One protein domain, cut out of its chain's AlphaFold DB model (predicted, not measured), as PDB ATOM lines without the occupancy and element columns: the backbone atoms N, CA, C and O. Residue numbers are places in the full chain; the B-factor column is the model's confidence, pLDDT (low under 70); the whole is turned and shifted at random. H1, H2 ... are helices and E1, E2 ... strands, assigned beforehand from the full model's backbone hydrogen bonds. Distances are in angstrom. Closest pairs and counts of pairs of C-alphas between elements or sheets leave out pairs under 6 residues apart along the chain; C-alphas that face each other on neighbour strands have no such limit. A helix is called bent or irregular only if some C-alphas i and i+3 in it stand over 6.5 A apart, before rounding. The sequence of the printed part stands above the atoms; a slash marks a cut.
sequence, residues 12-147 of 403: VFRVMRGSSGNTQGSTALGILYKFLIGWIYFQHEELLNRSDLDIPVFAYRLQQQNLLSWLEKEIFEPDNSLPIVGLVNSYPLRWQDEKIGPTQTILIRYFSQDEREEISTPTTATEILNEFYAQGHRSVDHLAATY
ATOM      1  N   VAL A  12      -1.931  -7.990  35.788       79.31
ATOM      2  CA  VAL A  12      -0.859  -7.066  36.199       79.31
ATOM      3  C   VAL A  12      -0.115  -6.561  34.970       79.31
ATOM      4  O   VAL A  12       0.399  -7.367  34.195       79.31
ATOM      5  N   PHE A  13       0.009  -5.244  34.849       83.50
ATOM      6  CA  PHE A  13       0.878  -4.585  33.881       83.50
ATOM      7  C   PHE A  13       2.224  -4.253  34.512       83.50
ATOM      8  O   PHE A  13       2.299  -3.785  35.653       83.50
ATOM      9  N   ARG A  14       3.299  -4.554  33.780       87.50
ATOM     10  CA  ARG A  14       4.676  -4.245  34.167       87.50
ATOM     11  C   ARG A  14       5.493  -3.893  32.941       87.50
ATOM     12  O   ARG A  14       5.365  -4.536  31.902       87.50
ATOM     13  N   VAL A  15       6.401  -2.945  33.119       90.25
ATOM     14  CA  VAL A  15       7.389  -2.589  32.106       90.25
ATOM     15  C   VAL A  15       8.441  -3.693  31.990       90.25
ATOM     16  O   VAL A  15       8.890  -4.257  32.994       90.25
ATOM     17  N   MET A  16       8.827  -4.012  30.757       90.44
ATOM     18  CA  MET A  16       9.945  -4.904  30.457       90.44
ATOM     19  C   MET A  16      11.189  -4.078  30.148       90.44
ATOM     20  O   MET A  16      11.101  -2.998  29.579       90.44
ATOM     21  N   ARG A  17      12.361  -4.597  30.493       88.44
ATOM     22  CA  ARG A  17      13.638  -3.985  30.158       88.44
ATOM     23  C   ARG A  17      13.944  -4.217  28.683       88.44
ATOM     24  O   ARG A  17      14.018  -5.367  28.246       88.44
ATOM     25  N   GLY A  18      14.187  -3.145  27.937       85.12
ATOM     26  CA  GLY A  18      14.393  -3.197  26.488       85.12
ATOM     27  C   GLY A  18      15.591  -4.055  26.073       85.12
ATOM     28  O   GLY A  18      15.529  -4.746  25.064       85.12
ATOM     29  N   SER A  19      16.651  -4.086  26.886       84.56
ATOM     30  CA  SER A  19      17.882  -4.826  26.575       84.56
ATOM     31  C   SER A  19      17.785  -6.344  26.750       84.56
ATOM     32  O   SER A  19      18.581  -7.070  26.163       84.56
ATOM     33  N   SER A  20      16.848  -6.843  27.565       85.12
ATOM     34  CA  SER A  20      16.778  -8.274  27.913       85.12
ATOM     35  C   SER A  20      15.395  -8.903  27.757       85.12
ATOM     36  O   SER A  20      15.277 -10.120  27.858       85.12
ATOM     37  N   GLY A  21      14.343  -8.102  27.570       83.06
ATOM     38  CA  GLY A  21      12.953  -8.565  27.563       83.06
ATOM     39  C   GLY A  21      12.431  -9.023  28.932       83.06
ATOM     40  O   GLY A  21      11.254  -9.348  29.061       83.06
ATOM     41  N   ASN A  22      13.269  -9.031  29.972       87.75
ATOM     42  CA  ASN A  22      12.860  -9.380  31.331       87.75
ATOM     43  C   ASN A  22      12.026  -8.264  31.966       87.75
ATOM     44  O   ASN A  22      12.161  -7.097  31.614       87.75
ATOM     45  N   THR A  23      11.200  -8.594  32.959       88.56
ATOM     46  CA  THR A  23      10.480  -7.581  33.747       88.56
ATOM     47  C   THR A  23      11.455  -6.621  34.434       88.56
ATOM     48  O   THR A  23      12.430  -7.062  35.046       88.56
ATOM     49  N   GLN A  24      11.169  -5.320  34.378       89.88
ATOM     50  CA  GLN A  24      11.977  -4.302  35.039       89.88
ATOM     51  C   GLN A  24      11.921  -4.460  36.567       89.88
ATOM     52  O   GLN A  24      10.859  -4.687  37.159       89.88
ATOM     53  N   GLY A  25      13.079  -4.340  37.216       88.38
ATOM     54  CA  GLY A  25      13.187  -4.452  38.667       88.38
ATOM     55  C   GLY A  25      12.555  -3.257  39.385       88.38
ATOM     56  O   GLY A  25      12.689  -2.118  38.951       88.38
ATOM     57  N   SER A  26      11.914  -3.494  40.534       87.06
ATOM     58  CA  SER A  26      11.300  -2.414  41.330       87.06
ATOM     59  C   SER A  26      12.309  -1.360  41.807       87.06
ATOM     60  O   SER A  26      11.997  -0.172  41.808       87.06
ATOM     61  N   THR A  27      13.532  -1.769  42.157       89.81
ATOM     62  CA  THR A  27      14.622  -0.851  42.523       89.81
ATOM     63  C   THR A  27      15.035   0.034  41.350       89.81
ATOM     64  O   THR A  27      15.160   1.242  41.526       89.81
ATOM     65  N   ALA A  28      15.191  -0.545  40.155       90.00
ATOM     66  CA  ALA A  28      15.538   0.193  38.942       90.00
ATOM     67  C   ALA A  28      14.440   1.201  38.570       90.00
ATOM     68  O   ALA A  28      14.733   2.374  38.355       90.00
ATOM     69  N   LEU A  29      13.165   0.787  38.614       90.50
ATOM     70  CA  LEU A  29      12.025   1.693  38.417       90.50
ATOM     71  C   LEU A  29      12.028   2.855  39.413       90.50
ATOM     72  O   LEU A  29      11.769   3.987  39.023       90.50
ATOM     73  N   GLY A  30      12.343   2.596  40.685       91.00
ATOM     74  CA  GLY A  30      12.437   3.647  41.700       91.00
ATOM     75  C   GLY A  30      13.546   4.663  41.412       91.00
ATOM     76  O   GLY A  30      13.346   5.859  41.619       91.00
ATOM     77  N   ILE A  31      14.694   4.204  40.906       91.06
ATOM     78  CA  ILE A  31      15.811   5.070  40.502       91.06
ATOM     79  C   ILE A  31      15.417   5.917  39.285       91.06
ATOM     80  O   ILE A  31      15.518   7.141  39.346       91.06
ATOM     81  N   LEU A  32      14.896   5.284  38.230       92.38
ATOM     82  CA  LEU A  32      14.426   5.962  37.016       92.38
ATOM     83  C   LEU A  32      13.335   6.992  37.337       92.38
ATOM     84  O   LEU A  32      13.414   8.137  36.907       92.38
ATOM     85  N   TYR A  33      12.352   6.627  38.164       93.62
ATOM     86  CA  TYR A  33      11.291   7.546  38.575       93.62
ATOM     87  C   TYR A  33      11.856   8.766  39.305       93.62
ATOM     88  O   TYR A  33      11.472   9.890  39.001       93.62
ATOM     89  N   LYS A  34      12.812   8.562  40.224       92.75
ATOM     90  CA  LYS A  34      13.459   9.655  40.959       92.75
ATOM     91  C   LYS A  34      14.193  10.622  40.024       92.75
ATOM     92  O   LYS A  34      14.099  11.832  40.225       92.75
ATOM     93  N   PHE A  35      14.914  10.108  39.028       92.50
ATOM     94  CA  PHE A  35      15.576  10.953  38.033       92.50
ATOM     95  C   PHE A  35      14.560  11.709  37.178       92.50
ATOM     96  O   PHE A  35      14.688  12.923  37.018       92.50
ATOM     97  N   LEU A  36      13.518  11.024  36.702       94.81
ATOM     98  CA  LEU A  36      12.475  11.625  35.878       94.81
ATOM     99  C   LEU A  36      11.766  12.774  36.598       94.81
ATOM    100  O   LEU A  36      11.714  13.876  36.060       94.81
ATOM    101  N   ILE A  37      11.274  12.561  37.823       95.12
ATOM    102  CA  ILE A  37      10.590  13.630  38.569       95.12
ATOM    103  C   ILE A  37      11.534  14.783  38.918       95.12
ATOM    104  O   ILE A  37      11.088  15.923  38.979       95.12
ATOM    105  N   GLY A  38      12.830  14.515  39.117       92.62
ATOM    106  CA  GLY A  38      13.833  15.556  39.339       92.62
ATOM    107  C   GLY A  38      13.992  16.467  38.121       92.62
ATOM    108  O   GLY A  38      13.932  17.690  38.254       92.62
ATOM    109  N   TRP A  39      14.126  15.874  36.932       94.44
ATOM    110  CA  TRP A  39      14.227  16.614  35.670       94.44
ATOM    111  C   TRP A  39      12.928  17.328  35.294       94.44
ATOM    112  O   TRP A  39      12.978  18.492  34.902       94.44
ATOM    113  N   ILE A  40      11.775  16.675  35.470       95.19
ATOM    114  CA  ILE A  40      10.457  17.287  35.250       95.19
ATOM    115  C   ILE A  40      10.274  18.495  36.167       95.19
ATOM    116  O   ILE A  40       9.911  19.565  35.689       95.19
ATOM    117  N   TYR A  41      10.563  18.350  37.466       92.56
ATOM    118  CA  TYR A  41      10.443  19.446  38.426       92.56
ATOM    119  C   TYR A  41      11.308  20.638  38.009       92.56
ATOM    120  O   TYR A  41      10.812  21.765  37.964       92.56
ATOM    121  N   PHE A  42      12.579  20.386  37.675       89.75
ATOM    122  CA  PHE A  42      13.525  21.417  37.246       89.75
ATOM    123  C   PHE A  42      13.048  22.144  35.982       89.75
ATOM    124  O   PHE A  42      12.940  23.366  35.979       89.75
ATOM    125  N   GLN A  43      12.706  21.406  34.924       92.50
ATOM    126  CA  GLN A  43      12.260  22.004  33.664       92.50
ATOM    127  C   GLN A  43      10.927  22.746  33.810       92.50
ATOM    128  O   GLN A  43      10.755  23.814  33.228       92.50
ATOM    129  N   HIS A  44       9.996  22.217  34.606       91.75
ATOM    130  CA  HIS A  44       8.740  22.899  34.893       91.75
ATOM    131  C   HIS A  44       8.971  24.200  35.665       91.75
ATOM    132  O   HIS A  44       8.373  25.215  35.329       91.75
ATOM    133  N   GLU A  45       9.869  24.206  36.654       88.19
ATOM    134  CA  GLU A  45      10.231  25.423  37.386       88.19
ATOM    135  C   GLU A  45      10.833  26.485  36.453       88.19
ATOM    136  O   GLU A  45      10.429  27.644  36.518       88.19
ATOM    137  N   GLU A  46      11.726  26.092  35.539       87.62
ATOM    138  CA  GLU A  46      12.291  26.990  34.521       87.62
ATOM    139  C   GLU A  46      11.218  27.545  33.571       87.62
ATOM    140  O   GLU A  46      11.261  28.722  33.214       87.62
ATOM    141  N   LEU A  47      10.223  26.734  33.189       87.75
ATOM    142  CA  LEU A  47       9.076  27.198  32.401       87.75
ATOM    143  C   LEU A  47       8.235  28.216  33.176       87.75
ATOM    144  O   LEU A  47       7.915  29.266  32.629       87.75
ATOM    145  N   LEU A  48       7.917  27.935  34.441       84.94
ATOM    146  CA  LEU A  48       7.136  28.828  35.304       84.94
ATOM    147  C   LEU A  48       7.879  30.140  35.617       84.94
ATOM    148  O   LEU A  48       7.246  31.167  35.841       84.94
ATOM    149  N   ASN A  49       9.215  30.117  35.617       80.94
ATOM    150  CA  ASN A  49      10.073  31.283  35.837       80.94
ATOM    151  C   ASN A  49      10.256  32.185  34.609       80.94
ATOM    152  O   ASN A  49      10.932  33.213  34.717       80.94
ATOM    153  N   ARG A  50       9.671  31.849  33.454       81.25
ATOM    154  CA  ARG A  50       9.755  32.717  32.275       81.25
ATOM    155  C   ARG A  50       9.038  34.047  32.512       81.25
ATOM    156  O   ARG A  50       7.970  34.116  33.119       81.25
ATOM    157  N   SER A  51       9.659  35.124  32.037       62.59
ATOM    158  CA  SER A  51       9.254  36.503  32.331       62.59
ATOM    159  C   SER A  51       7.901  36.914  31.747       62.59
ATOM    160  O   SER A  51       7.357  37.929  32.164       62.59
ATOM    161  N   ASP A  52       7.365  36.151  30.799       69.31
ATOM    162  CA  ASP A  52       6.077  36.381  30.139       69.31
ATOM    163  C   ASP A  52       4.863  35.867  30.931       69.31
ATOM    164  O   ASP A  52       3.741  36.261  30.625       69.31
ATOM    165  N   LEU A  53       5.058  35.024  31.953       69.69
ATOM    166  CA  LEU A  53       3.955  34.348  32.653       69.69
ATOM    167  C   LEU A  53       3.507  35.020  33.968       69.69
ATOM    168  O   LEU A  53       2.500  34.602  34.527       69.69
ATOM    169  N   ASP A  54       4.255  36.012  34.472       72.31
ATOM    170  CA  ASP A  54       4.058  36.725  35.758       72.31
ATOM    171  C   ASP A  54       3.357  35.910  36.869       72.31
ATOM    172  O   ASP A  54       2.339  36.294  37.444       72.31
ATOM    173  N   ILE A  55       3.903  34.727  37.168       76.88
ATOM    174  CA  ILE A  55       3.255  33.778  38.076       76.88
ATOM    175  C   ILE A  55       3.465  34.212  39.537       76.88
ATOM    176  O   ILE A  55       4.614  34.451  39.945       76.88
ATOM    177  N   PRO A  56       2.406  34.265  40.372       78.06
ATOM    178  CA  PRO A  56       2.542  34.484  41.810       78.06
ATOM    179  C   PRO A  56       3.357  33.374  42.486       78.06
ATOM    180  O   PRO A  56       3.189  32.195  42.185       78.06
ATOM    181  N   VAL A  57       4.212  33.729  43.451       80.81
ATOM    182  CA  VAL A  57       5.175  32.789  44.064       80.81
ATOM    183  C   VAL A  57       4.492  31.553  44.678       80.81
ATOM    184  O   VAL A  57       4.933  30.433  44.432       80.81
ATOM    185  N   PHE A  58       3.363  31.725  45.373       79.94
ATOM    186  CA  PHE A  58       2.609  30.612  45.974       79.94
ATOM    187  C   PHE A  58       2.047  29.618  44.950       79.94
ATOM    188  O   PHE A  58       1.803  28.452  45.276       79.94
ATOM    189  N   ALA A  59       1.834  30.049  43.704       81.50
ATOM    190  CA  ALA A  59       1.253  29.203  42.672       81.50
ATOM    191  C   ALA A  59       2.248  28.156  42.148       81.50
ATOM    192  O   ALA A  59       1.813  27.119  41.653       81.50
ATOM    193  N   TYR A  60       3.560  28.361  42.313       85.88
ATOM    194  CA  TYR A  60       4.581  27.421  41.836       85.88
ATOM    195  C   TYR A  60       4.410  26.036  42.453       85.88
ATOM    196  O   TYR A  60       4.341  25.042  41.730       85.88
ATOM    197  N   ARG A  61       4.259  25.958  43.781       86.19
ATOM    198  CA  ARG A  61       4.024  24.683  44.472       86.19
ATOM    199  C   ARG A  61       2.744  24.007  43.983       86.19
ATOM    200  O   ARG A  61       2.745  22.795  43.785       86.19
ATOM    201  N   LEU A  62       1.668  24.771  43.781       86.19
ATOM    202  CA  LEU A  62       0.390  24.237  43.297       86.19
ATOM    203  C   LEU A  62       0.525  23.651  41.888       86.19
ATOM    204  O   LEU A  62       0.037  22.550  41.644       86.19
ATOM    205  N   GLN A  63       1.230  24.341  40.987       87.31
ATOM    206  CA  GLN A  63       1.488  23.840  39.635       87.31
ATOM    207  C   GLN A  63       2.362  22.583  39.659       87.31
ATOM    208  O   GLN A  63       2.033  21.598  39.001       87.31
ATOM    209  N   GLN A  64       3.437  22.578  40.453       90.38
ATOM    210  CA  GLN A  64       4.297  21.399  40.604       90.38
ATOM    211  C   GLN A  64       3.515  20.199  41.153       90.38
ATOM    212  O   GLN A  64       3.646  19.086  40.648       90.38
ATOM    213  N   GLN A  65       2.656  20.420  42.151       90.38
ATOM    214  CA  GLN A  65       1.809  19.371  42.710       90.38
ATOM    215  C   GLN A  65       0.810  18.838  41.675       90.38
ATOM    216  O   GLN A  65       0.673  17.626  41.550       90.38
ATOM    217  N   ASN A  66       0.156  19.718  40.912       91.19
ATOM    218  CA  ASN A  66      -0.784  19.329  39.859       91.19
ATOM    219  C   ASN A  66      -0.116  18.427  38.805       91.19
ATOM    220  O   ASN A  66      -0.622  17.348  38.506       91.19
ATOM    221  N   LEU A  67       1.060  18.829  38.315       93.81
ATOM    222  CA  LEU A  67       1.838  18.050  37.352       93.81
ATOM    223  C   LEU A  67       2.237  16.675  37.898       93.81
ATOM    224  O   LEU A  67       2.054  15.665  37.222       93.81
ATOM    225  N   LEU A  68       2.774  16.617  39.120       94.56
ATOM    226  CA  LEU A  68       3.222  15.351  39.704       94.56
ATOM    227  C   LEU A  68       2.052  14.415  40.031       94.56
ATOM    228  O   LEU A  68       2.173  13.212  39.814       94.56
ATOM    229  N   SER A  69       0.919  14.949  40.494       94.06
ATOM    230  CA  SER A  69      -0.300  14.163  40.717       94.06
ATOM    231  C   SER A  69      -0.895  13.634  39.412       94.06
ATOM    232  O   SER A  69      -1.325  12.483  39.367       94.06
ATOM    233  N   TRP A  70      -0.884  14.432  38.339       94.88
ATOM    234  CA  TRP A  70      -1.264  13.957  37.007       94.88
ATOM    235  C   TRP A  70      -0.322  12.849  36.520       94.88
ATOM    236  O   TRP A  70      -0.787  11.796  36.100       94.88
ATOM    237  N   LEU A  71       0.996  13.028  36.654       95.44
ATOM    238  CA  LEU A  71       1.972  12.023  36.231       95.44
ATOM    239  C   LEU A  71       1.814  10.706  37.006       95.44
ATOM    240  O   LEU A  71       1.904   9.627  36.423       95.44
ATOM    241  N   GLU A  72       1.580  10.780  38.318       94.62
ATOM    242  CA  GLU A  72       1.301   9.607  39.148       94.62
ATOM    243  C   GLU A  72       0.053   8.868  38.652       94.62
ATOM    244  O   GLU A  72       0.088   7.649  38.464       94.62
ATOM    245  N   LYS A  73      -1.016   9.611  38.346       93.19
ATOM    246  CA  LYS A  73      -2.231   9.051  37.753       93.19
ATOM    247  C   LYS A  73      -1.937   8.349  36.426       93.19
ATOM    248  O   LYS A  73      -2.301   7.190  36.273       93.19
ATOM    249  N   GLU A  74      -1.204   8.986  35.517       93.06
ATOM    250  CA  GLU A  74      -0.852   8.406  34.213       93.06
ATOM    251  C   GLU A  74      -0.012   7.120  34.318       93.06
ATOM    252  O   GLU A  74      -0.098   6.240  33.453       93.06
ATOM    253  N   ILE A  75       0.794   6.986  35.380       93.00
ATOM    254  CA  ILE A  75       1.623   5.801  35.641       93.00
ATOM    255  C   ILE A  75       0.789   4.639  36.192       93.00
ATOM    256  O   ILE A  75       0.979   3.498  35.751       93.00
ATOM    257  N   PHE A  76      -0.087   4.902  37.163       91.19
ATOM    258  CA  PHE A  76      -0.724   3.847  37.961       91.19
ATOM    259  C   PHE A  76      -2.188   3.591  37.603       91.19
ATOM    260  O   PHE A  76      -2.614   2.436  37.619       91.19
ATOM    261  N   GLU A  77      -2.949   4.641  37.292       90.19
ATOM    262  CA  GLU A  77      -4.408   4.606  37.109       90.19
ATOM    263  C   GLU A  77      -4.881   5.638  36.052       90.19
ATOM    264  O   GLU A  77      -5.670   6.535  36.369       90.19
ATOM    265  N   PRO A  78      -4.396   5.563  34.796       89.44
ATOM    266  CA  PRO A  78      -4.815   6.488  33.747       89.44
ATOM    267  C   PRO A  78      -6.295   6.305  33.384       89.44
ATOM    268  O   PRO A  78      -6.805   5.185  33.352       89.44
ATOM    269  N   ASP A  79      -6.980   7.403  33.048       85.06
ATOM    270  CA  ASP A  79      -8.425   7.374  32.754       85.06
ATOM    271  C   ASP A  79      -8.752   6.696  31.415       85.06
ATOM    272  O   ASP A  79      -9.794   6.061  31.267       85.06
ATOM    273  N   ASN A  80      -7.884   6.876  30.415       81.94
ATOM    274  CA  ASN A  80      -8.184   6.578  29.009       81.94
ATOM    275  C   ASN A  80      -7.176   5.617  28.352       81.94
ATOM    276  O   ASN A  80      -7.160   5.477  27.126       81.94
ATOM    277  N   SER A  81      -6.321   4.971  29.144       85.19
ATOM    278  CA  SER A  81      -5.285   4.061  28.652       85.19
ATOM    279  C   SER A  81      -4.949   2.979  29.675       85.19
ATOM    280  O   SER A  81      -5.493   2.943  30.773       85.19
ATOM    281  N   LEU A  82      -4.014   2.100  29.325       86.75
ATOM    282  CA  LEU A  82      -3.451   1.129  30.260       86.75
ATOM    283  C   LEU A  82      -2.408   1.762  31.200       86.75
ATOM    284  O   LEU A  82      -1.653   2.629  30.761       86.75
ATOM    285  N   PRO A  83      -2.303   1.310  32.462       89.81
ATOM    286  CA  PRO A  83      -1.254   1.755  33.372       89.81
ATOM    287  C   PRO A  83       0.126   1.240  32.950       89.81
ATOM    288  O   PRO A  83       0.267   0.180  32.332       89.81
ATOM    289  N   ILE A  84       1.165   1.961  33.366       90.38
ATOM    290  CA  ILE A  84       2.568   1.570  33.178       90.38
ATOM    291  C   ILE A  84       2.942   0.436  34.129       90.38
ATOM    292  O   ILE A  84       3.561  -0.560  33.740       90.38
ATOM    293  N   VAL A  85       2.539   0.580  35.390       86.94
ATOM    294  CA  VAL A  85       2.672  -0.445  36.422       86.94
ATOM    295  C   VAL A  85       1.389  -0.441  37.232       86.94
ATOM    296  O   VAL A  85       1.091   0.541  37.895       86.94
ATOM    297  N   GLY A  86       0.630  -1.532  37.212       84.25
ATOM    298  CA  GLY A  86      -0.652  -1.534  37.911       84.25
ATOM    299  C   GLY A  86      -1.483  -2.786  37.698       84.25
ATOM    300  O   GLY A  86      -1.085  -3.717  36.992       84.25
ATOM    301  N   LEU A  87      -2.640  -2.806  38.352       78.81
ATOM    302  CA  LEU A  87      -3.667  -3.821  38.163       78.81
ATOM    303  C   LEU A  87      -4.722  -3.283  37.206       78.81
ATOM    304  O   LEU A  87      -5.211  -2.174  37.385       78.81
ATOM    305  N   VAL A  88      -5.103  -4.097  36.229       76.12
ATOM    306  CA  VAL A  88      -6.222  -3.800  35.343       76.12
ATOM    307  C   VAL A  88      -7.337  -4.793  35.637       76.12
ATOM    308  O   VAL A  88      -7.168  -6.012  35.516       76.12
ATOM    309  N   ASN A  89      -8.471  -4.241  36.066       68.75
ATOM    310  CA  ASN A  89      -9.636  -4.992  36.530       68.75
ATOM    311  C   ASN A  89     -10.635  -5.305  35.396       68.75
ATOM    312  O   ASN A  89     -11.692  -5.876  35.658       68.75
ATOM    313  N   SER A  90     -10.325  -4.961  34.139       63.28
ATOM    314  CA  SER A  90     -11.177  -5.280  32.991       63.28
ATOM    315  C   SER A  90     -11.067  -6.768  32.631       63.28
ATOM    316  O   SER A  90     -10.004  -7.302  32.298       63.28
ATOM    317  N   TYR A  91     -12.193  -7.477  32.711       56.72
ATOM    318  CA  TYR A  91     -12.306  -8.857  32.250       56.72
ATOM    319  C   TYR A  91     -13.502  -8.990  31.296       56.72
ATOM    320  O   TYR A  91     -14.601  -8.581  31.669       56.72
ATOM    321  N   PRO A  92     -13.338  -9.583  30.097       61.53
ATOM    322  CA  PRO A  92     -12.099 -10.105  29.518       61.53
ATOM    323  C   PRO A  92     -11.231  -9.001  28.887       61.53
ATOM    324  O   PRO A  92     -11.658  -8.318  27.965       61.53
ATOM    325  N   LEU A  93      -9.978  -8.893  29.335       62.34
ATOM    326  CA  LEU A  93      -8.969  -8.009  28.740       62.34
ATOM    327  C   LEU A  93      -8.600  -8.511  27.336       62.34
ATOM    328  O   LEU A  93      -7.901  -9.529  27.209       62.34
ATOM    329  N   ARG A  94      -9.092  -7.827  26.300       65.88
ATOM    330  CA  ARG A  94      -8.746  -8.064  24.895       65.88
ATOM    331  C   ARG A  94      -7.727  -7.015  24.478       65.88
ATOM    332  O   ARG A  94      -8.075  -5.863  24.285       65.88
ATOM    333  N   TRP A  95      -6.475  -7.428  24.297       64.81
ATOM    334  CA  TRP A  95      -5.365  -6.542  23.913       64.81
ATOM    335  C   TRP A  95      -5.639  -5.658  22.688       64.81
ATOM    336  O   TRP A  95      -5.029  -4.609  22.555       64.81
ATOM    337  N   GLN A  96      -6.535  -6.089  21.798       63.47
ATOM    338  CA  GLN A  96      -6.924  -5.362  20.586       63.47
ATOM    339  C   GLN A  96      -7.810  -4.138  20.869       63.47
ATOM    340  O   GLN A  96      -7.837  -3.222  20.054       63.47
ATOM    341  N   ASP A  97      -8.505  -4.120  22.009       66.50
ATOM    342  CA  ASP A  97      -9.447  -3.064  22.396       66.50
ATOM    343  C   ASP A  97      -8.807  -2.047  23.365       66.50
ATOM    344  O   ASP A  97      -9.355  -0.969  23.605       66.50
ATOM    345  N   GLU A  98      -7.638  -2.379  23.916       71.44
ATOM    346  CA  GLU A  98      -6.923  -1.562  24.894       71.44
ATOM    347  C   GLU A  98      -6.047  -0.507  24.210       71.44
ATOM    348  O   GLU A  98      -5.325  -0.787  23.249       71.44
ATOM    349  N   LYS A  99      -6.066   0.720  24.735       81.19
ATOM    350  CA  LYS A  99      -5.293   1.840  24.187       81.19
ATOM    351  C   LYS A  99      -4.054   2.106  25.035       81.19
ATOM    352  O   LYS A  99      -4.129   2.244  26.254       81.19
ATOM    353  N   ILE A 100      -2.910   2.232  24.370       85.06
ATOM    354  CA  ILE A 100      -1.704   2.828  24.950       85.06
ATOM    355  C   ILE A 100      -1.688   4.284  24.494       85.06
ATOM    356  O   ILE A 100      -1.637   4.554  23.294       85.06
ATOM    357  N   GLY A 101      -1.796   5.216  25.442       87.38
ATOM    358  CA  GLY A 101      -1.782   6.642  25.142       87.38
ATOM    359  C   GLY A 101      -0.381   7.159  24.778       87.38
ATOM    360  O   GLY A 101       0.623   6.455  24.962       87.38
ATOM    361  N   PRO A 102      -0.285   8.401  24.266       91.06
ATOM    362  CA  PRO A 102       0.996   9.048  23.979       91.06
ATOM    363  C   PRO A 102       1.899   9.125  25.218       91.06
ATOM    364  O   PRO A 102       3.050   8.687  25.173       91.06
ATOM    365  N   THR A 103       1.345   9.561  26.356       93.50
ATOM    366  CA  THR A 103       2.048   9.627  27.644       93.50
ATOM    367  C   THR A 103       2.555   8.254  28.076       93.50
ATOM    368  O   THR A 103       3.728   8.108  28.428       93.50
ATOM    369  N   GLN A 104       1.726   7.210  27.966       93.25
ATOM    370  CA  GLN A 104       2.134   5.848  28.312       93.25
ATOM    371  C   GLN A 104       3.268   5.362  27.411       93.25
ATOM    372  O   GLN A 104       4.199   4.723  27.887       93.25
ATOM    373  N   THR A 105       3.234   5.691  26.120       92.88
ATOM    374  CA  THR A 105       4.287   5.309  25.169       92.88
ATOM    375  C   THR A 105       5.636   5.916  25.560       92.88
ATOM    376  O   THR A 105       6.648   5.207  25.590       92.88
ATOM    377  N   ILE A 106       5.647   7.203  25.924       94.88
ATOM    378  CA  ILE A 106       6.842   7.908  26.410       94.88
ATOM    379  C   ILE A 106       7.372   7.242  27.687       94.88
ATOM    380  O   ILE A 106       8.556   6.903  27.769       94.88
ATOM    381  N   LEU A 107       6.490   6.997  28.662       94.69
ATOM    382  CA  LEU A 107       6.859   6.416  29.953       94.69
ATOM    383  C   LEU A 107       7.345   4.969  29.829       94.69
ATOM    384  O   LEU A 107       8.352   4.623  30.442       94.69
ATOM    385  N   ILE A 108       6.699   4.126  29.015       93.44
ATOM    386  CA  ILE A 108       7.155   2.749  28.755       93.44
ATOM    387  C   ILE A 108       8.558   2.784  28.168       93.44
ATOM    388  O   ILE A 108       9.433   2.071  28.657       93.44
ATOM    389  N   ARG A 109       8.791   3.626  27.153       93.19
ATOM    390  CA  ARG A 109      10.107   3.754  26.519       93.19
ATOM    391  C   ARG A 109      11.180   4.132  27.539       93.19
ATOM    392  O   ARG A 109      12.238   3.512  27.540       93.19
ATOM    393  N   TYR A 110      10.893   5.096  28.411       94.44
ATOM    394  CA  TYR A 110      11.820   5.534  29.452       94.44
ATOM    395  C   TYR A 110      12.065   4.457  30.516       94.44
ATOM    396  O   TYR A 110      13.200   4.065  30.766       94.44
ATOM    397  N   PHE A 111      11.006   3.892  31.098       93.38
ATOM    398  CA  PHE A 111      11.128   2.876  32.149       93.38
ATOM    399  C   PHE A 111      11.682   1.531  31.657       93.38
ATOM    400  O   PHE A 111      12.051   0.682  32.473       93.38
ATOM    401  N   SER A 112      11.756   1.324  30.341       92.38
ATOM    402  CA  SER A 112      12.397   0.153  29.729       92.38
ATOM    403  C   SER A 112      13.929   0.248  29.695       92.38
ATOM    404  O   SER A 112      14.579  -0.753  29.383       92.38
ATOM    405  N   GLN A 113      14.508   1.415  29.990       90.69
ATOM    406  CA  GLN A 113      15.953   1.659  29.954       90.69
ATOM    407  C   GLN A 113      16.687   1.018  31.140       90.69
ATOM    408  O   GLN A 113      16.079   0.539  32.102       90.69
ATOM    409  N   ASP A 114      18.014   0.970  31.048       84.69
ATOM    410  CA  ASP A 114      18.876   0.672  32.190       84.69
ATOM    411  C   ASP A 114      18.931   1.890  33.122       84.69
ATOM    412  O   ASP A 114      19.041   3.023  32.658       84.69
ATOM    413  N   GLU A 115      18.892   1.679  34.438       78.25
ATOM    414  CA  GLU A 115      18.998   2.759  35.424       78.25
ATOM    415  C   GLU A 115      20.306   3.572  35.339       78.25
ATOM    416  O   GLU A 115      20.404   4.643  35.938       78.25
ATOM    417  N   ARG A 116      21.312   3.070  34.613       73.12
ATOM    418  CA  ARG A 116      22.594   3.745  34.359       73.12
ATOM    419  C   ARG A 116      22.576   4.657  33.127       73.12
ATOM    420  O   ARG A 116      23.529   5.406  32.926       73.12
ATOM    421  N   GLU A 117      21.531   4.609  32.303       69.00
ATOM    422  CA  GLU A 117      21.404   5.410  31.078       69.00
ATOM    423  C   GLU A 117      20.676   6.740  31.350       69.00
ATOM    424  O   GLU A 117      19.550   6.970  30.917       69.00
ATOM    425  N   GLU A 118      21.330   7.659  32.068       65.50
ATOM    426  CA  GLU A 118      20.725   8.948  32.459       65.50
ATOM    427  C   GLU A 118      20.445   9.890  31.264       65.50
ATOM    428  O   GLU A 118      19.588  10.772  31.356       65.50
ATOM    429  N   ILE A 119      21.118   9.671  30.125       71.38
ATOM    430  CA  ILE A 119      21.201  10.587  28.968       71.38
ATOM    431  C   ILE A 119      19.826  10.995  28.414       71.38
ATOM    432  O   ILE A 119      19.650  12.138  28.001       71.38
ATOM    433  N   SER A 120      18.837  10.099  28.411       81.62
ATOM    434  CA  SER A 120      17.500  10.380  27.860       81.62
ATOM    435  C   SER A 120      16.545  11.080  28.821       81.62
ATOM    436  O   SER A 120      15.528  11.607  28.370       81.62
ATOM    437  N   THR A 121      16.848  11.117  30.122       89.62
ATOM    438  CA  THR A 121      15.920  11.654  31.132       89.62
ATOM    439  C   THR A 121      15.502  13.106  30.868       89.62
ATOM    440  O   THR A 121      14.302  13.379  30.933       89.62
ATOM    441  N   PRO A 122      16.412  14.033  30.502       93.31
ATOM    442  CA  PRO A 122      16.028  15.411  30.197       93.31
ATOM    443  C   PRO A 122      15.066  15.510  29.009       93.31
ATOM    444  O   PRO A 122      14.126  16.299  29.038       93.31
ATOM    445  N   THR A 123      15.275  14.706  27.963       94.00
ATOM    446  CA  THR A 123      14.405  14.702  26.777       94.00
ATOM    447  C   THR A 123      13.030  14.131  27.106       94.00
ATOM    448  O   THR A 123      12.023  14.726  26.735       94.00
ATOM    449  N   THR A 124      12.975  13.022  27.850       95.25
ATOM    450  CA  THR A 124      11.710  12.437  28.314       95.25
ATOM    451  C   THR A 124      10.939  13.412  29.200       95.25
ATOM    452  O   THR A 124       9.730  13.544  29.037       95.25
ATOM    453  N   ALA A 125      11.613  14.134  30.097       96.38
ATOM    454  CA  ALA A 125      10.967  15.149  30.926       96.38
ATOM    455  C   ALA A 125      10.278  16.234  30.075       96.38
ATOM    456  O   ALA A 125       9.110  16.541  30.316       96.38
ATOM    457  N   THR A 126      10.940  16.721  29.019       95.94
ATOM    458  CA  THR A 126      10.357  17.693  28.081       95.94
ATOM    459  C   THR A 126       9.131  17.131  27.360       95.94
ATOM    460  O   THR A 126       8.122  17.820  27.227       95.94
ATOM    461  N   GLU A 127       9.188  15.879  26.898       96.56
ATOM    462  CA  GLU A 127       8.050  15.222  26.240       96.56
ATOM    463  C   GLU A 127       6.850  15.082  27.186       96.56
ATOM    464  O   GLU A 127       5.726  15.397  26.801       96.56
ATOM    465  N   ILE A 128       7.086  14.682  28.440       96.38
ATOM    466  CA  ILE A 128       6.033  14.576  29.459       96.38
ATOM    467  C   ILE A 128       5.403  15.940  29.758       96.38
ATOM    468  O   ILE A 128       4.179  16.037  29.854       96.38
ATOM    469  N   LEU A 129       6.209  17.000  29.859       94.81
ATOM    470  CA  LEU A 129       5.703  18.363  30.039       94.81
ATOM    471  C   LEU A 129       4.843  18.823  28.857       94.81
ATOM    472  O   LEU A 129       3.802  19.449  29.058       94.81
ATOM    473  N   ASN A 130       5.245  18.490  27.629       94.25
ATOM    474  CA  ASN A 130       4.461  18.810  26.440       94.25
ATOM    475  C   ASN A 130       3.099  18.105  26.457       94.25
ATOM    476  O   ASN A 130       2.090  18.756  26.191       94.25
ATOM    477  N   GLU A 131       3.054  16.821  26.823       94.12
ATOM    478  CA  GLU A 131       1.795  16.075  26.962       94.12
ATOM    479  C   GLU A 131       0.892  16.670  28.047       94.12
ATOM    480  O   GLU A 131      -0.298  16.883  27.812       94.12
ATOM    481  N   PHE A 132       1.460  17.021  29.205       92.75
ATOM    482  CA  PHE A 132       0.718  17.669  30.286       92.75
ATOM    483  C   PHE A 132       0.019  18.949  29.807       92.75
ATOM    484  O   PHE A 132      -1.184  19.133  30.004       92.75
ATOM    485  N   TYR A 133       0.736  19.834  29.114       90.00
ATOM    486  CA  TYR A 133       0.135  21.069  28.611       90.00
ATOM    487  C   TYR A 133      -0.781  20.864  27.400       90.00
ATOM    488  O   TYR A 133      -1.731  21.635  27.239       90.00
ATOM    489  N   ALA A 134      -0.538  19.847  26.566       89.19
ATOM    490  CA  ALA A 134      -1.408  19.502  25.440       89.19
ATOM    491  C   ALA A 134      -2.795  19.033  25.906       89.19
ATOM    492  O   ALA A 134      -3.794  19.309  25.243       89.19
ATOM    493  N   GLN A 135      -2.872  18.403  27.081       87.25
ATOM    494  CA  GLN A 135      -4.124  17.973  27.714       87.25
ATOM    495  C   GLN A 135      -4.870  19.108  28.443       87.25
ATOM    496  O   GLN A 135      -5.857  18.870  29.136       87.25
ATOM    497  N   GLY A 136      -4.438  20.363  28.276       80.81
ATOM    498  CA  GLY A 136      -5.157  21.529  28.790       80.81
ATOM    499  C   GLY A 136      -4.849  21.876  30.245       80.81
ATOM    500  O   GLY A 136      -5.511  22.743  30.811       80.81
ATOM    501  N   HIS A 137      -3.805  21.300  30.851       78.88
ATOM    502  CA  HIS A 137      -3.380  21.639  32.215       78.88
ATOM    503  C   HIS A 137      -2.679  23.013  32.341       78.88
ATOM    504  O   HIS A 137      -1.898  23.249  33.265       78.88
ATOM    505  N   ARG A 138      -2.980  23.972  31.453       68.81
ATOM    506  CA  ARG A 138      -2.556  25.376  31.580       68.81
ATOM    507  C   ARG A 138      -3.394  26.079  32.652       68.81
ATOM    508  O   ARG A 138      -4.261  26.892  32.370       68.81
ATOM    509  N   SER A 139      -3.140  25.751  33.914       60.31
ATOM    510  CA  SER A 139      -3.809  26.382  35.061       60.31
ATOM    511  C   SER A 139      -3.282  27.795  35.366       60.31
ATOM    512  O   SER A 139      -3.851  28.483  36.217       60.31
ATOM    513  N   VAL A 140      -2.201  28.223  34.709       56.28
ATOM    514  CA  VAL A 140      -1.499  29.482  34.997       56.28
ATOM    515  C   VAL A 140      -2.374  30.706  34.694       56.28
ATOM    516  O   VAL A 140      -2.453  31.613  35.522       56.28
ATOM    517  N   ASP A 141      -3.117  30.682  33.584       53.75
ATOM    518  CA  ASP A 141      -3.880  31.839  33.089       53.75
ATOM    519  C   ASP A 141      -5.002  32.270  34.054       53.75
ATOM    520  O   ASP A 141      -5.245  33.459  34.259       53.75
ATOM    521  N   HIS A 142      -5.653  31.311  34.723       51.81
ATOM    522  CA  HIS A 142      -6.724  31.608  35.679       51.81
ATOM    523  C   HIS A 142      -6.216  32.134  37.027       51.81
ATOM    524  O   HIS A 142      -6.899  32.937  37.665       51.81
ATOM    525  N   LEU A 143      -5.029  31.715  37.475       53.72
ATOM    526  CA  LEU A 143      -4.464  32.173  38.748       53.72
ATOM    527  C   LEU A 143      -3.849  33.572  38.620       53.72
ATOM    528  O   LEU A 143      -4.074  34.397  39.502       53.72
ATOM    529  N   ALA A 144      -3.158  33.870  37.517       50.06
ATOM    530  CA  ALA A 144      -2.614  35.206  37.259       50.06
ATOM    531  C   ALA A 144      -3.725  36.271  37.152       50.06
ATOM    532  O   ALA A 144      -3.621  37.342  37.748       50.06
ATOM    533  N   ALA A 145      -4.839  35.947  36.482       49.59
ATOM    534  CA  ALA A 145      -5.992  36.846  36.369       49.59
ATOM    535  C   ALA A 145      -6.730  37.075  37.704       49.59
ATOM    536  O   ALA A 145      -7.304  38.140  37.921       49.59
ATOM    537  N   THR A 146      -6.722  36.084  38.603       49.66
ATOM    538  CA  THR A 146      -7.425  36.160  39.898       49.66
ATOM    539  C   THR A 146      -6.582  36.845  40.976       49.66
ATOM    540  O   THR A 146      -7.120  37.483  41.879       49.66
ATOM    541  N   TYR A 147      -5.254  36.746  40.877       53.44
ATOM    542  CA  TYR A 147      -4.311  37.254  41.869       53.44
ATOM    543  C   TYR A 147      -3.299  38.180  41.192       53.44
ATOM    544  O   TYR A 147      -2.131  37.831  41.043       53.44
TER     545      TYR A 147
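This is residues 12 to 147 of the 403 residues of an uncharacterized protein of Puccinia graminis f. sp. tritici (UniProt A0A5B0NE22). A long helical hairpin, H1 and H2, is crossed on one side by a shorter helical hairpin, H3 and H4, in a flat body. The small helix H5 sits at one end near H2; at the other end are the short strand E1 and a loop whose residues 91 to 97 stick out. The 136 printed residues hold five named helices and one named strand, in the order H1, H2, E1, H3, H4, H5. The class is mostly helix, with helix packing part aligned, part crossed; the whole is compact, with a radius of gyration of the C-alphas of 16.5 A and spans of 49 by 35 by 19 A.

H1, residues 26 to 48, and H2, residues 57 to 76, form a hairpin and run opposite ways at a shallow tilt of 34.6 degrees, only just short of steep. H2 touches H1 with residues 60 to 68 alone; their closest C-alphas, of Tyr 41 and Gln 64, are 6.8 A apart. E1, residues 86 to 88, pairs with no named strand, but residues 12 to 13 pair antiparallel with residues 86 to 87. H3, residues 102 to 111, touches H2 about perpendicular, at 81 degrees, closest at the C-alphas of Glu 74 and Gln 104, 7.1 A. H4, residues 118 to 134, forms a hairpin with H3, at a shallow tilt of 16 degrees; the closest C-alphas, of Thr 103 and Glu 131, are 6.5 A apart. H4 touches H1 at a steep tilt of 58 degrees, with the C-alphas of Ile 40 and Ala 125 closest at 4.9 A. H5, residues 140 to 146, is close to H2 but not clearly touching, with the C-alphas of Ala 59 and Leu 143 closest at 7.5 A. Every O i to N i+4 pair is within hydrogen-bond range in H1, H3 and H5; in H2 14 of 16 are, in H4 11 of 13.

H1 starts at C-alpha 26 (11.300, -2.414, 41.330) and is 32.1 A long; H2 is 30.2 A long and H4 25.5 A. H4 is irregular, with C-alphas 119 and 122 7.2 A apart. H5 ends at C-alpha 146 (-7.425, 36.160, 39.898).

The two C-alphas farthest apart, of Ser 20 and Tyr 147, are 52.1 A apart. The printed part has no cut; the link from E1 to H3 is long. The pLDDT is under 70 at residues 51 to 53, 89 to 97, 117 to 118 and 138 to 147.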